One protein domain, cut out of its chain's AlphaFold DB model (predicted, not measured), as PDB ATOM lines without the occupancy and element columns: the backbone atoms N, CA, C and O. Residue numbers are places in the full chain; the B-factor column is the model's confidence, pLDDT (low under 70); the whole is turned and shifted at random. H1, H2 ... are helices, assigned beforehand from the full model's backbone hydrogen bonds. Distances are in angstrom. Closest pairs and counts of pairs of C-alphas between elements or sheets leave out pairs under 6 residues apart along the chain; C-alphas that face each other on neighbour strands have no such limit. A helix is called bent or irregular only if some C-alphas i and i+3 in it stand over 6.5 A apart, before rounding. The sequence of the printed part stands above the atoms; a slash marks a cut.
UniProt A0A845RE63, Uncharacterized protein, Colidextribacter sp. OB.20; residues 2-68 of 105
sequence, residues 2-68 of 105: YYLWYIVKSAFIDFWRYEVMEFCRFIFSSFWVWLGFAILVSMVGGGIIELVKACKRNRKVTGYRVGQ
ATOM      1  N   TYR A   2     138.474 135.275  -5.336       87.81
ATOM      2  CA  TYR A   2     137.345 135.383  -6.286       87.81
ATOM      3  C   TYR A   2     137.430 136.577  -7.256       87.81
ATOM      4  O   TYR A   2     137.251 136.406  -8.456       87.81
ATOM      5  N   TYR A   3     137.771 137.769  -6.756       88.56
ATOM      6  CA  TYR A   3     137.926 138.960  -7.602       88.56
ATOM      7  C   TYR A   3     139.073 138.843  -8.610       88.56
ATOM      8  O   TYR A   3     138.921 139.250  -9.753       88.56
ATOM      9  N   LEU A   4     140.197 138.237  -8.215       89.38
ATOM     10  CA  LEU A   4     141.332 138.018  -9.115       89.38
ATOM     11  C   LEU A   4     140.960 137.044 -10.240       89.38
ATOM     12  O   LEU A   4     141.276 137.283 -11.399       89.38
ATOM     13  N   TRP A   5     140.226 135.983  -9.905       92.56
ATOM     14  CA  TRP A   5     139.698 135.047 -10.892       92.56
ATOM     15  C   TRP A   5     138.720 135.722 -11.861       92.56
ATOM     16  O   TRP A   5     138.829 135.521 -13.068       92.56
ATOM     17  N   TYR A   6     137.822 136.575 -11.361       90.62
ATOM     18  CA  TYR A   6     136.922 137.358 -12.208       90.62
ATOM     19  C   TYR A   6     137.669 138.332 -13.114       90.62
ATOM     20  O   TYR A   6     137.330 138.420 -14.283       90.62
ATOM     21  N   ILE A   7     138.698 139.022 -12.619       90.88
ATOM     22  CA  ILE A   7     139.500 139.948 -13.430       90.88
ATOM     23  C   ILE A   7     140.200 139.199 -14.564       90.88
ATOM     24  O   ILE A   7     140.127 139.632 -15.707       90.88
ATOM     25  N   VAL A   8     140.816 138.048 -14.280       93.56
ATOM     26  CA  VAL A   8     141.472 137.227 -15.311       93.56
ATOM     27  C   VAL A   8     140.451 136.684 -16.311       93.56
ATOM     28  O   VAL A   8     140.671 136.743 -17.519       93.56
ATOM     29  N   LYS A   9     139.304 136.195 -15.826       92.00
ATOM     30  CA  LYS A   9     138.221 135.682 -16.670       92.00
ATOM     31  C   LYS A   9     137.634 136.783 -17.560       92.00
ATOM     32  O   LYS A   9     137.431 136.545 -18.745       92.00
ATOM     33  N   SER A  10     137.379 137.967 -17.008       88.38
ATOM     34  CA  SER A  10     136.858 139.117 -17.747       88.38
ATOM     35  C   SER A  10     137.878 139.630 -18.752       88.38
ATOM     36  O   SER A  10     137.520 139.785 -19.907       88.38
ATOM     37  N   ALA A  11     139.151 139.775 -18.373       91.19
ATOM     38  CA  ALA A  11     140.211 140.182 -19.295       91.19
ATOM     39  C   ALA A  11     140.351 139.209 -20.474       91.19
ATOM     40  O   ALA A  11     140.504 139.638 -21.612       91.19
ATOM     41  N   PHE A  12     140.233 137.903 -20.221       91.00
ATOM     42  CA  PHE A  12     140.224 136.893 -21.275       91.00
ATOM     43  C   PHE A  12     139.001 137.017 -22.194       91.00
ATOM     44  O   PHE A  12     139.139 136.979 -23.413       91.00
ATOM     45  N   ILE A  13     137.805 137.183 -21.624       88.81
ATOM     46  CA  ILE A  13     136.564 137.346 -22.395       88.81
ATOM     47  C   ILE A  13     136.581 138.650 -23.194       88.81
ATOM     48  O   ILE A  13     136.137 138.657 -24.335       88.81
ATOM     49  N   ASP A  14     137.093 139.736 -22.625       87.75
ATOM     50  CA  ASP A  14     137.193 141.038 -23.277       87.75
ATOM     51  C   ASP A  14     138.215 141.021 -24.408       87.75
ATOM     52  O   ASP A  14     137.906 141.492 -25.500       87.75
ATOM     53  N   PHE A  15     139.379 140.407 -24.180       85.31
ATOM     54  CA  PHE A  15     140.373 140.160 -25.221       85.31
ATOM     55  C   PHE A  15     139.769 139.345 -26.367       85.31
ATOM     56  O   PHE A  15     139.813 139.760 -27.522       85.31
ATOM     57  N   TRP A  16     139.108 138.231 -26.043       88.19
ATOM     58  CA  TRP A  16     138.463 137.388 -27.043       88.19
ATOM     59  C   TRP A  16     137.346 138.131 -27.784       88.19
ATOM     60  O   TRP A  16     137.264 138.069 -29.002       88.19
ATOM     61  N   ARG A  17     136.509 138.893 -27.078       85.38
ATOM     62  CA  ARG A  17     135.423 139.680 -27.673       85.38
ATOM     63  C   ARG A  17     135.942 140.738 -28.642       85.38
ATOM     64  O   ARG A  17     135.318 140.941 -29.681       85.38
ATOM     65  N   TYR A  18     137.037 141.412 -28.302       86.69
ATOM     66  CA  TYR A  18     137.634 142.444 -29.144       86.69
ATOM     67  C   TYR A  18     138.202 141.848 -30.437       86.69
ATOM     68  O   TYR A  18     137.778 142.226 -31.528       86.69
ATOM     69  N   GLU A  19     139.059 140.834 -30.304       85.94
ATOM     70  CA  GLU A  19     139.672 140.116 -31.428       85.94
ATOM     71  C   GLU A  19     138.609 139.488 -32.344       85.94
ATOM     72  O   GLU A  19     138.646 139.628 -33.568       85.94
ATOM     73  N   VAL A  20     137.591 138.846 -31.759       86.50
ATOM     74  CA  VAL A  20     136.505 138.213 -32.517       86.50
ATOM     75  C   VAL A  20     135.647 139.241 -33.247       86.50
ATOM     76  O   VAL A  20     135.213 138.965 -34.361       86.50
ATOM     77  N   MET A  21     135.385 140.420 -32.677       87.94
ATOM     78  CA  MET A  21     134.565 141.438 -33.342       87.94
ATOM     79  C   MET A  21     135.232 141.949 -34.623       87.94
ATOM     80  O   MET A  21     134.575 142.059 -35.661       87.94
ATOM     81  N   GLU A  22     136.532 142.226 -34.571       87.12
ATOM     82  CA  GLU A  22     137.280 142.721 -35.724       87.12
ATOM     83  C   GLU A  22     137.520 141.624 -36.768       87.12
ATOM     84  O   GLU A  22     137.325 141.854 -37.964       87.12
ATOM     85  N   PHE A  23     137.810 140.398 -36.324       86.00
ATOM     86  CA  PHE A  23     137.947 139.233 -37.194       86.00
ATOM     87  C   PHE A  23     136.632 138.862 -37.893       86.00
ATOM     88  O   PHE A  23     136.612 138.647 -39.104       86.00
ATOM     89  N   CYS A  24     135.507 138.860 -37.173       85.94
ATOM     90  CA  CYS A  24     134.185 138.676 -37.771       85.94
ATOM     91  C   CYS A  24     133.901 139.773 -38.799       85.94
ATOM     92  O   CYS A  24     133.462 139.470 -39.906       85.94
ATOM     93  N   ARG A  25     134.202 141.040 -38.484       86.88
ATOM     94  CA  ARG A  25     134.024 142.153 -39.426       86.88
ATOM     95  C   ARG A  25     134.869 141.976 -40.689       86.88
ATOM     96  O   ARG A  25     134.382 142.270 -41.776       86.88
ATOM     97  N   PHE A  26     136.091 141.459 -40.567       86.75
ATOM     98  CA  PHE A  26     136.950 141.118 -41.700       86.75
ATOM     99  C   PHE A  26     136.374 139.971 -42.542       86.75
ATOM    100  O   PHE A  26     136.296 140.091 -43.764       86.75
ATOM    101  N   ILE A  27     135.887 138.901 -41.906       86.69
ATOM    102  CA  ILE A  27     135.250 137.774 -42.601       86.69
ATOM    103  C   ILE A  27     134.008 138.236 -43.370       86.69
ATOM    104  O   ILE A  27     133.826 137.854 -44.522       86.69
ATOM    105  N   PHE A  28     133.179 139.093 -42.769       80.25
ATOM    106  CA  PHE A  28     131.986 139.654 -43.409       80.25
ATOM    107  C   PHE A  28     132.282 140.816 -44.368       80.25
ATOM    108  O   PHE A  28     131.377 141.275 -45.060       80.25
ATOM    109  N   SER A  29     133.530 141.285 -44.449       86.00
ATOM    110  CA  SER A  29     133.906 142.411 -45.310       86.00
ATOM    111  C   SER A  29     133.807 142.081 -46.799       86.00
ATOM    112  O   SER A  29     133.671 142.992 -47.613       86.00
ATOM    113  N   SER A  30     133.920 140.805 -47.174       87.06
ATOM    114  CA  SER A  30     133.818 140.359 -48.561       87.06
ATOM    115  C   SER A  30     133.165 138.990 -48.632       87.06
ATOM    116  O   SER A  30     133.524 138.073 -47.891       87.06
ATOM    117  N   PHE A  31     132.246 138.835 -49.584       85.12
ATOM    118  CA  PHE A  31     131.549 137.574 -49.824       85.12
ATOM    119  C   PHE A  31     132.521 136.403 -50.051       85.12
ATOM    120  O   PHE A  31     132.281 135.295 -49.582       85.12
ATOM    121  N   TRP A  32     133.659 136.660 -50.705       91.81
ATOM    122  CA  TRP A  32     134.665 135.636 -51.001       91.81
ATOM    123  C   TRP A  32     135.412 135.147 -49.757       91.81
ATOM    124  O   TRP A  32     135.700 133.957 -49.627       91.81
ATOM    125  N   VAL A  33     135.710 136.062 -48.831       90.69
ATOM    126  CA  VAL A  33     136.393 135.749 -47.568       90.69
ATOM    127  C   VAL A  33     135.452 134.965 -46.657       90.69
ATOM    128  O   VAL A  33     135.846 133.941 -46.100       90.69
ATOM    129  N   TRP A  34     134.192 135.391 -46.577       92.62
ATOM    130  CA  TRP A  34     133.148 134.674 -45.854       92.62
ATOM    131  C   TRP A  34     132.957 133.246 -46.377       92.62
ATOM    132  O   TRP A  34     132.979 132.296 -45.592       92.62
ATOM    133  N   LEU A  35     132.840 133.077 -47.698       93.38
ATOM    134  CA  LEU A  35     132.660 131.766 -48.320       93.38
ATOM    135  C   LEU A  35     133.869 130.849 -48.077       93.38
ATOM    136  O   LEU A  35     133.695 129.695 -47.691       93.38
ATOM    137  N   GLY A  36     135.093 131.363 -48.241       91.88
ATOM    138  CA  GLY A  36     136.318 130.606 -47.965       91.88
ATOM    139  C   GLY A  36     136.426 130.170 -46.502       91.88
ATOM    140  O   GLY A  36     136.760 129.018 -46.220       91.88
ATOM    141  N   PHE A  37     136.073 131.054 -45.567       91.00
ATOM    142  CA  PHE A  37     136.042 130.735 -44.141       91.00
ATOM    143  C   PHE A  37     134.981 129.679 -43.802       91.00
ATOM    144  O   PHE A  37     135.273 128.736 -43.070       91.00
ATOM    145  N   ALA A  38     133.772 129.779 -44.363       90.44
ATOM    146  CA  ALA A  38     132.713 128.793 -44.148       90.44
ATOM    147  C   ALA A  38     133.121 127.390 -44.634       90.44
ATOM    148  O   ALA A  38     132.870 126.400 -43.945       90.44
ATOM    149  N   ILE A  39     133.805 127.302 -45.780       92.25
ATOM    150  CA  ILE A  39     134.343 126.038 -46.307       92.25
ATOM    151  C   ILE A  39     135.434 125.485 -45.382       92.25
ATOM    152  O   ILE A  39     135.408 124.301 -45.047       92.25
ATOM    153  N   LEU A  40     136.352 126.336 -44.909       91.50
ATOM    154  CA  LEU A  40     137.400 125.943 -43.963       91.50
ATOM    155  C   LEU A  40     136.804 125.379 -42.664       91.50
ATOM    156  O   LEU A  40     137.195 124.304 -42.212       91.50
ATOM    157  N   VAL A  41     135.819 126.072 -42.087       89.81
ATOM    158  CA  VAL A  41     135.103 125.615 -40.888       89.81
ATOM    159  C   VAL A  41     134.331 124.331 -41.160       89.81
ATOM    160  O   VAL A  41     134.291 123.468 -40.294       89.81
ATOM    161  N   SER A  42     133.748 124.155 -42.345       88.75
ATOM    162  CA  SER A  42     133.066 122.911 -42.708       88.75
ATOM    163  C   SER A  42     134.036 121.724 -42.777       88.75
ATOM    164  O   SER A  42     133.744 120.667 -42.219       88.75
ATOM    165  N   MET A  43     135.222 121.915 -43.367       88.81
ATOM    166  CA  MET A  43     136.270 120.888 -43.431       88.81
ATOM    167  C   MET A  43     136.815 120.523 -42.046       88.81
ATOM    168  O   MET A  43     136.934 119.348 -41.709       88.81
ATOM    169  N   VAL A  44     137.135 121.524 -41.224       87.69
ATOM    170  CA  VAL A  44     137.721 121.306 -39.891       87.69
ATOM    171  C   VAL A  44     136.650 120.913 -38.866       87.69
ATOM    172  O   VAL A  44     136.930 120.185 -37.914       87.69
ATOM    173  N   GLY A  45     135.402 121.330 -39.073       82.50
ATOM    174  CA  GLY A  45     134.265 121.085 -38.191       82.50
ATOM    175  C   GLY A  45     133.979 119.601 -37.990       82.50
ATOM    176  O   GLY A  45     133.691 119.196 -36.866       82.50
ATOM    177  N   GLY A  46     134.154 118.775 -39.027       81.31
ATOM    178  CA  GLY A  46     134.088 117.315 -38.897       81.31
ATOM    179  C   GLY A  46     135.108 116.775 -37.887       81.31
ATOM    180  O   GLY A  46     134.743 116.039 -36.971       81.31
ATOM    181  N   GLY A  47     136.356 117.242 -37.977       78.12
ATOM    182  CA  GLY A  47     137.426 116.893 -37.041       78.12
ATOM    183  C   GLY A  47     137.189 117.421 -35.625       78.12
ATOM    184  O   GLY A  47     137.455 116.714 -34.658       78.12
ATOM    185  N   ILE A  48     136.621 118.622 -35.470       75.00
ATOM    186  CA  ILE A  48     136.265 119.172 -34.151       75.00
ATOM    187  C   ILE A  48     135.130 118.367 -33.518       75.00
ATOM    188  O   ILE A  48     135.178 118.110 -32.324       75.00
ATOM    189  N   ILE A  49     134.125 117.926 -34.275       73.31
ATOM    190  CA  ILE A  49     133.029 117.106 -33.734       73.31
ATOM    191  C   ILE A  49     133.549 115.739 -33.286       73.31
ATOM    192  O   ILE A  49     133.135 115.249 -32.236       73.31
ATOM    193  N   GLU A  50     134.466 115.131 -34.039       71.31
ATOM    194  CA  GLU A  50     135.136 113.896 -33.628       71.31
ATOM    195  C   GLU A  50     136.048 114.112 -32.425       71.31
ATOM    196  O   GLU A  50     136.013 113.304 -31.503       71.31
ATOM    197  N   LEU A  51     136.779 115.228 -32.361       70.50
ATOM    198  CA  LEU A  51     137.624 115.585 -31.225       70.50
ATOM    199  C   LEU A  51     136.792 115.919 -29.984       70.50
ATOM    200  O   LEU A  51     137.160 115.530 -28.887       70.50
ATOM    201  N   VAL A  52     135.642 116.577 -30.133       70.19
ATOM    202  CA  VAL A  52     134.688 116.865 -29.054       70.19
ATOM    203  C   VAL A  52     133.973 115.592 -28.632       70.19
ATOM    204  O   VAL A  52     133.777 115.396 -27.441       70.19
ATOM    205  N   LYS A  53     133.629 114.679 -29.546       62.59
ATOM    206  CA  LYS A  53     133.131 113.342 -29.188       62.59
ATOM    207  C   LYS A  53     134.209 112.529 -28.491       62.59
ATOM    208  O   LYS A  53     133.895 111.879 -27.507       62.59
ATOM    209  N   ALA A  54     135.454 112.591 -28.943       61.41
ATOM    210  CA  ALA A  54     136.585 111.941 -28.307       61.41
ATOM    211  C   ALA A  54     136.901 112.582 -26.959       61.41
ATOM    212  O   ALA A  54     137.228 111.851 -26.046       61.41
ATOM    213  N   CYS A  55     136.744 113.894 -26.791       56.88
ATOM    214  CA  CYS A  55     136.937 114.625 -25.538       56.88
ATOM    215  C   CYS A  55     135.787 114.342 -24.555       56.88
ATOM    216  O   CYS A  55     136.013 113.955 -23.413       56.88
ATOM    217  N   LYS A  56     134.539 114.371 -25.039       49.56
ATOM    218  CA  LYS A  56     133.328 113.954 -24.311       49.56
ATOM    219  C   LYS A  56     133.366 112.464 -23.946       49.56
ATOM    220  O   LYS A  56     132.831 112.073 -22.915       49.56
ATOM    221  N   ARG A  57     134.017 111.633 -24.765       43.94
ATOM    222  CA  ARG A  57     134.282 110.203 -24.520       43.94
ATOM    223  C   ARG A  57     135.646 109.954 -23.858       43.94
ATOM    224  O   ARG A  57     135.936 108.820 -23.496       43.94
ATOM    225  N   ASN A  58     136.426 111.007 -23.600       44.31
ATOM    226  CA  ASN A  58     137.626 111.027 -22.761       44.31
ATOM    227  C   ASN A  58     137.261 111.392 -21.313       44.31
ATOM    228  O   ASN A  58     138.060 111.950 -20.574       44.31
ATOM    229  N   ARG A  59     136.114 110.900 -20.826       39.44
ATOM    230  CA  ARG A  59     136.110 110.248 -19.505       39.44
ATOM    231  C   ARG A  59     136.882 108.922 -19.611       39.44
ATOM    232  O   ARG A  59     136.325 107.847 -19.408       39.44
ATOM    233  N   LYS A  60     138.153 108.970 -20.020       37.75
ATOM    234  CA  LYS A  60     139.022 107.797 -20.052       37.75
ATOM    235  C   LYS A  60     139.930 107.889 -18.842       37.75
ATOM    236  O   LYS A  60     140.991 108.498 -18.871       37.75
ATOM    237  N   VAL A  61     139.412 107.301 -17.771       38.84
ATOM    238  CA  VAL A  61     140.130 106.842 -16.588       38.84
ATOM    239  C   VAL A  61     141.451 106.223 -17.035       38.84
ATOM    240  O   VAL A  61     141.473 105.173 -17.683       38.84
ATOM    241  N   THR A  62     142.558 106.882 -16.717       37.81
ATOM    242  CA  THR A  62     143.897 106.328 -16.905       37.81
ATOM    243  C   THR A  62     144.139 105.321 -15.782       37.81
ATOM    244  O   THR A  62     144.752 105.619 -14.763       37.81
ATOM    245  N   GLY A  63     143.575 104.123 -15.933       38.34
ATOM    246  CA  GLY A  63     143.799 103.002 -15.027       38.34
ATOM    247  C   GLY A  63     145.155 102.368 -15.308       38.34
ATOM    248  O   GLY A  63     145.283 101.545 -16.214       38.34
ATOM    249  N   TYR A  64     146.176 102.741 -14.542       38.16
ATOM    250  CA  TYR A  64     147.461 102.047 -14.560       38.16
ATOM    251  C   TYR A  64     147.362 100.776 -13.709       38.16
ATOM    252  O   TYR A  64     147.112 100.833 -12.506       38.16
ATOM    253  N   ARG A  65     147.577  99.607 -14.322       37.12
ATOM    254  CA  ARG A  65     147.653  98.328 -13.605       37.12
ATOM    255  C   ARG A  65     149.062  98.163 -13.029       37.12
ATOM    256  O   ARG A  65     149.979  97.776 -13.745       37.12
ATOM    257  N   VAL A  66     149.243  98.444 -11.739       39.94
ATOM    258  CA  VAL A  66     150.474  98.090 -11.008       39.94
ATOM    259  C   VAL A  66     150.283  96.714 -10.364       39.94
ATOM    260  O   VAL A  66     149.786  96.588  -9.245       39.94
ATOM    261  N   GLY A  67     150.665  95.662 -11.092       56.72
ATOM    262  CA  GLY A  67     150.775  94.298 -10.558       56.72
ATOM    263  C   GLY A  67     149.467  93.699 -10.017       56.72
ATOM    264  O   GLY A  67     148.439  93.701 -10.691       56.72
ATOM    265  N   GLN A  68     149.521  93.132  -8.805       44.91
ATOM    266  CA  GLN A  68     148.483  92.261  -8.226       44.91
ATOM    267  C   GLN A  68     147.423  92.995  -7.372       44.91
ATOM    268  O   GLN A  68     146.644  92.358  -6.666       44.91
TER     269      GLN A  68
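AT A GLANCE: This is residues 2 to 68 of the 105 residues of an uncharacterized protein of Colidextribacter sp. OB.20 (UniProt A0A845RE63). Two long helices, H1 and H2, meet near their ends as an open V, and a tail without a named element, residues 57 to 68, leads away from the far end of H2. The arms of the V are bare: residues 2 to 23 and 39 to 68 stand free. The printed part has 67 residues with two named helices, H1 then H2, and no named strand; the class is all helix. It is extended, with a radius of gyration of the C-alphas of 19.6 A, and flat, spanning 64 by 39 by 13 A.

IN THESE COORDINATES: Find C-alpha 2 at (137.345, 135.383, -6.286); from there H1, residues 2 to 27, runs 36.5 A to C-alpha 27 at (135.250, 137.774, -42.601). Pass residues 28 to 30, a tight link, to reach H2, residues 31 to 56, which is 34.8 A long and ends with C-alpha 56 at (133.328, 113.954, -24.311). Near residue 45 H2 has a kink of 37 degrees. H2 is neither bent nor irregular, but only just: C-alphas 43 and 46 are 6.2 A apart.

HOW THE PARTS SIT: Look at the link to see H1 and H2 touch only at the corner, H1 with residues 26 to 27 alone and H2 with residues 33 to 37 alone. Their closest C-alphas, those of Ile 27 and Trp 34, are 5.0 A apart. The helices run opposite ways at a steep tilt of 39 degrees, with centres 21.8 A apart. In H1 every O i to N i+4 pair is within hydrogen-bond range; in H2, 20 of 22 are.

THE WHOLE: The two C-alphas farthest apart, those of Ser 30 and Gln 68, are 64.5 A from each other. The printed part has no cut and no long link between its helices. Read the B-factor column for a mean pLDDT of the printed part of 76.8; residues 53 to 68 are under 70.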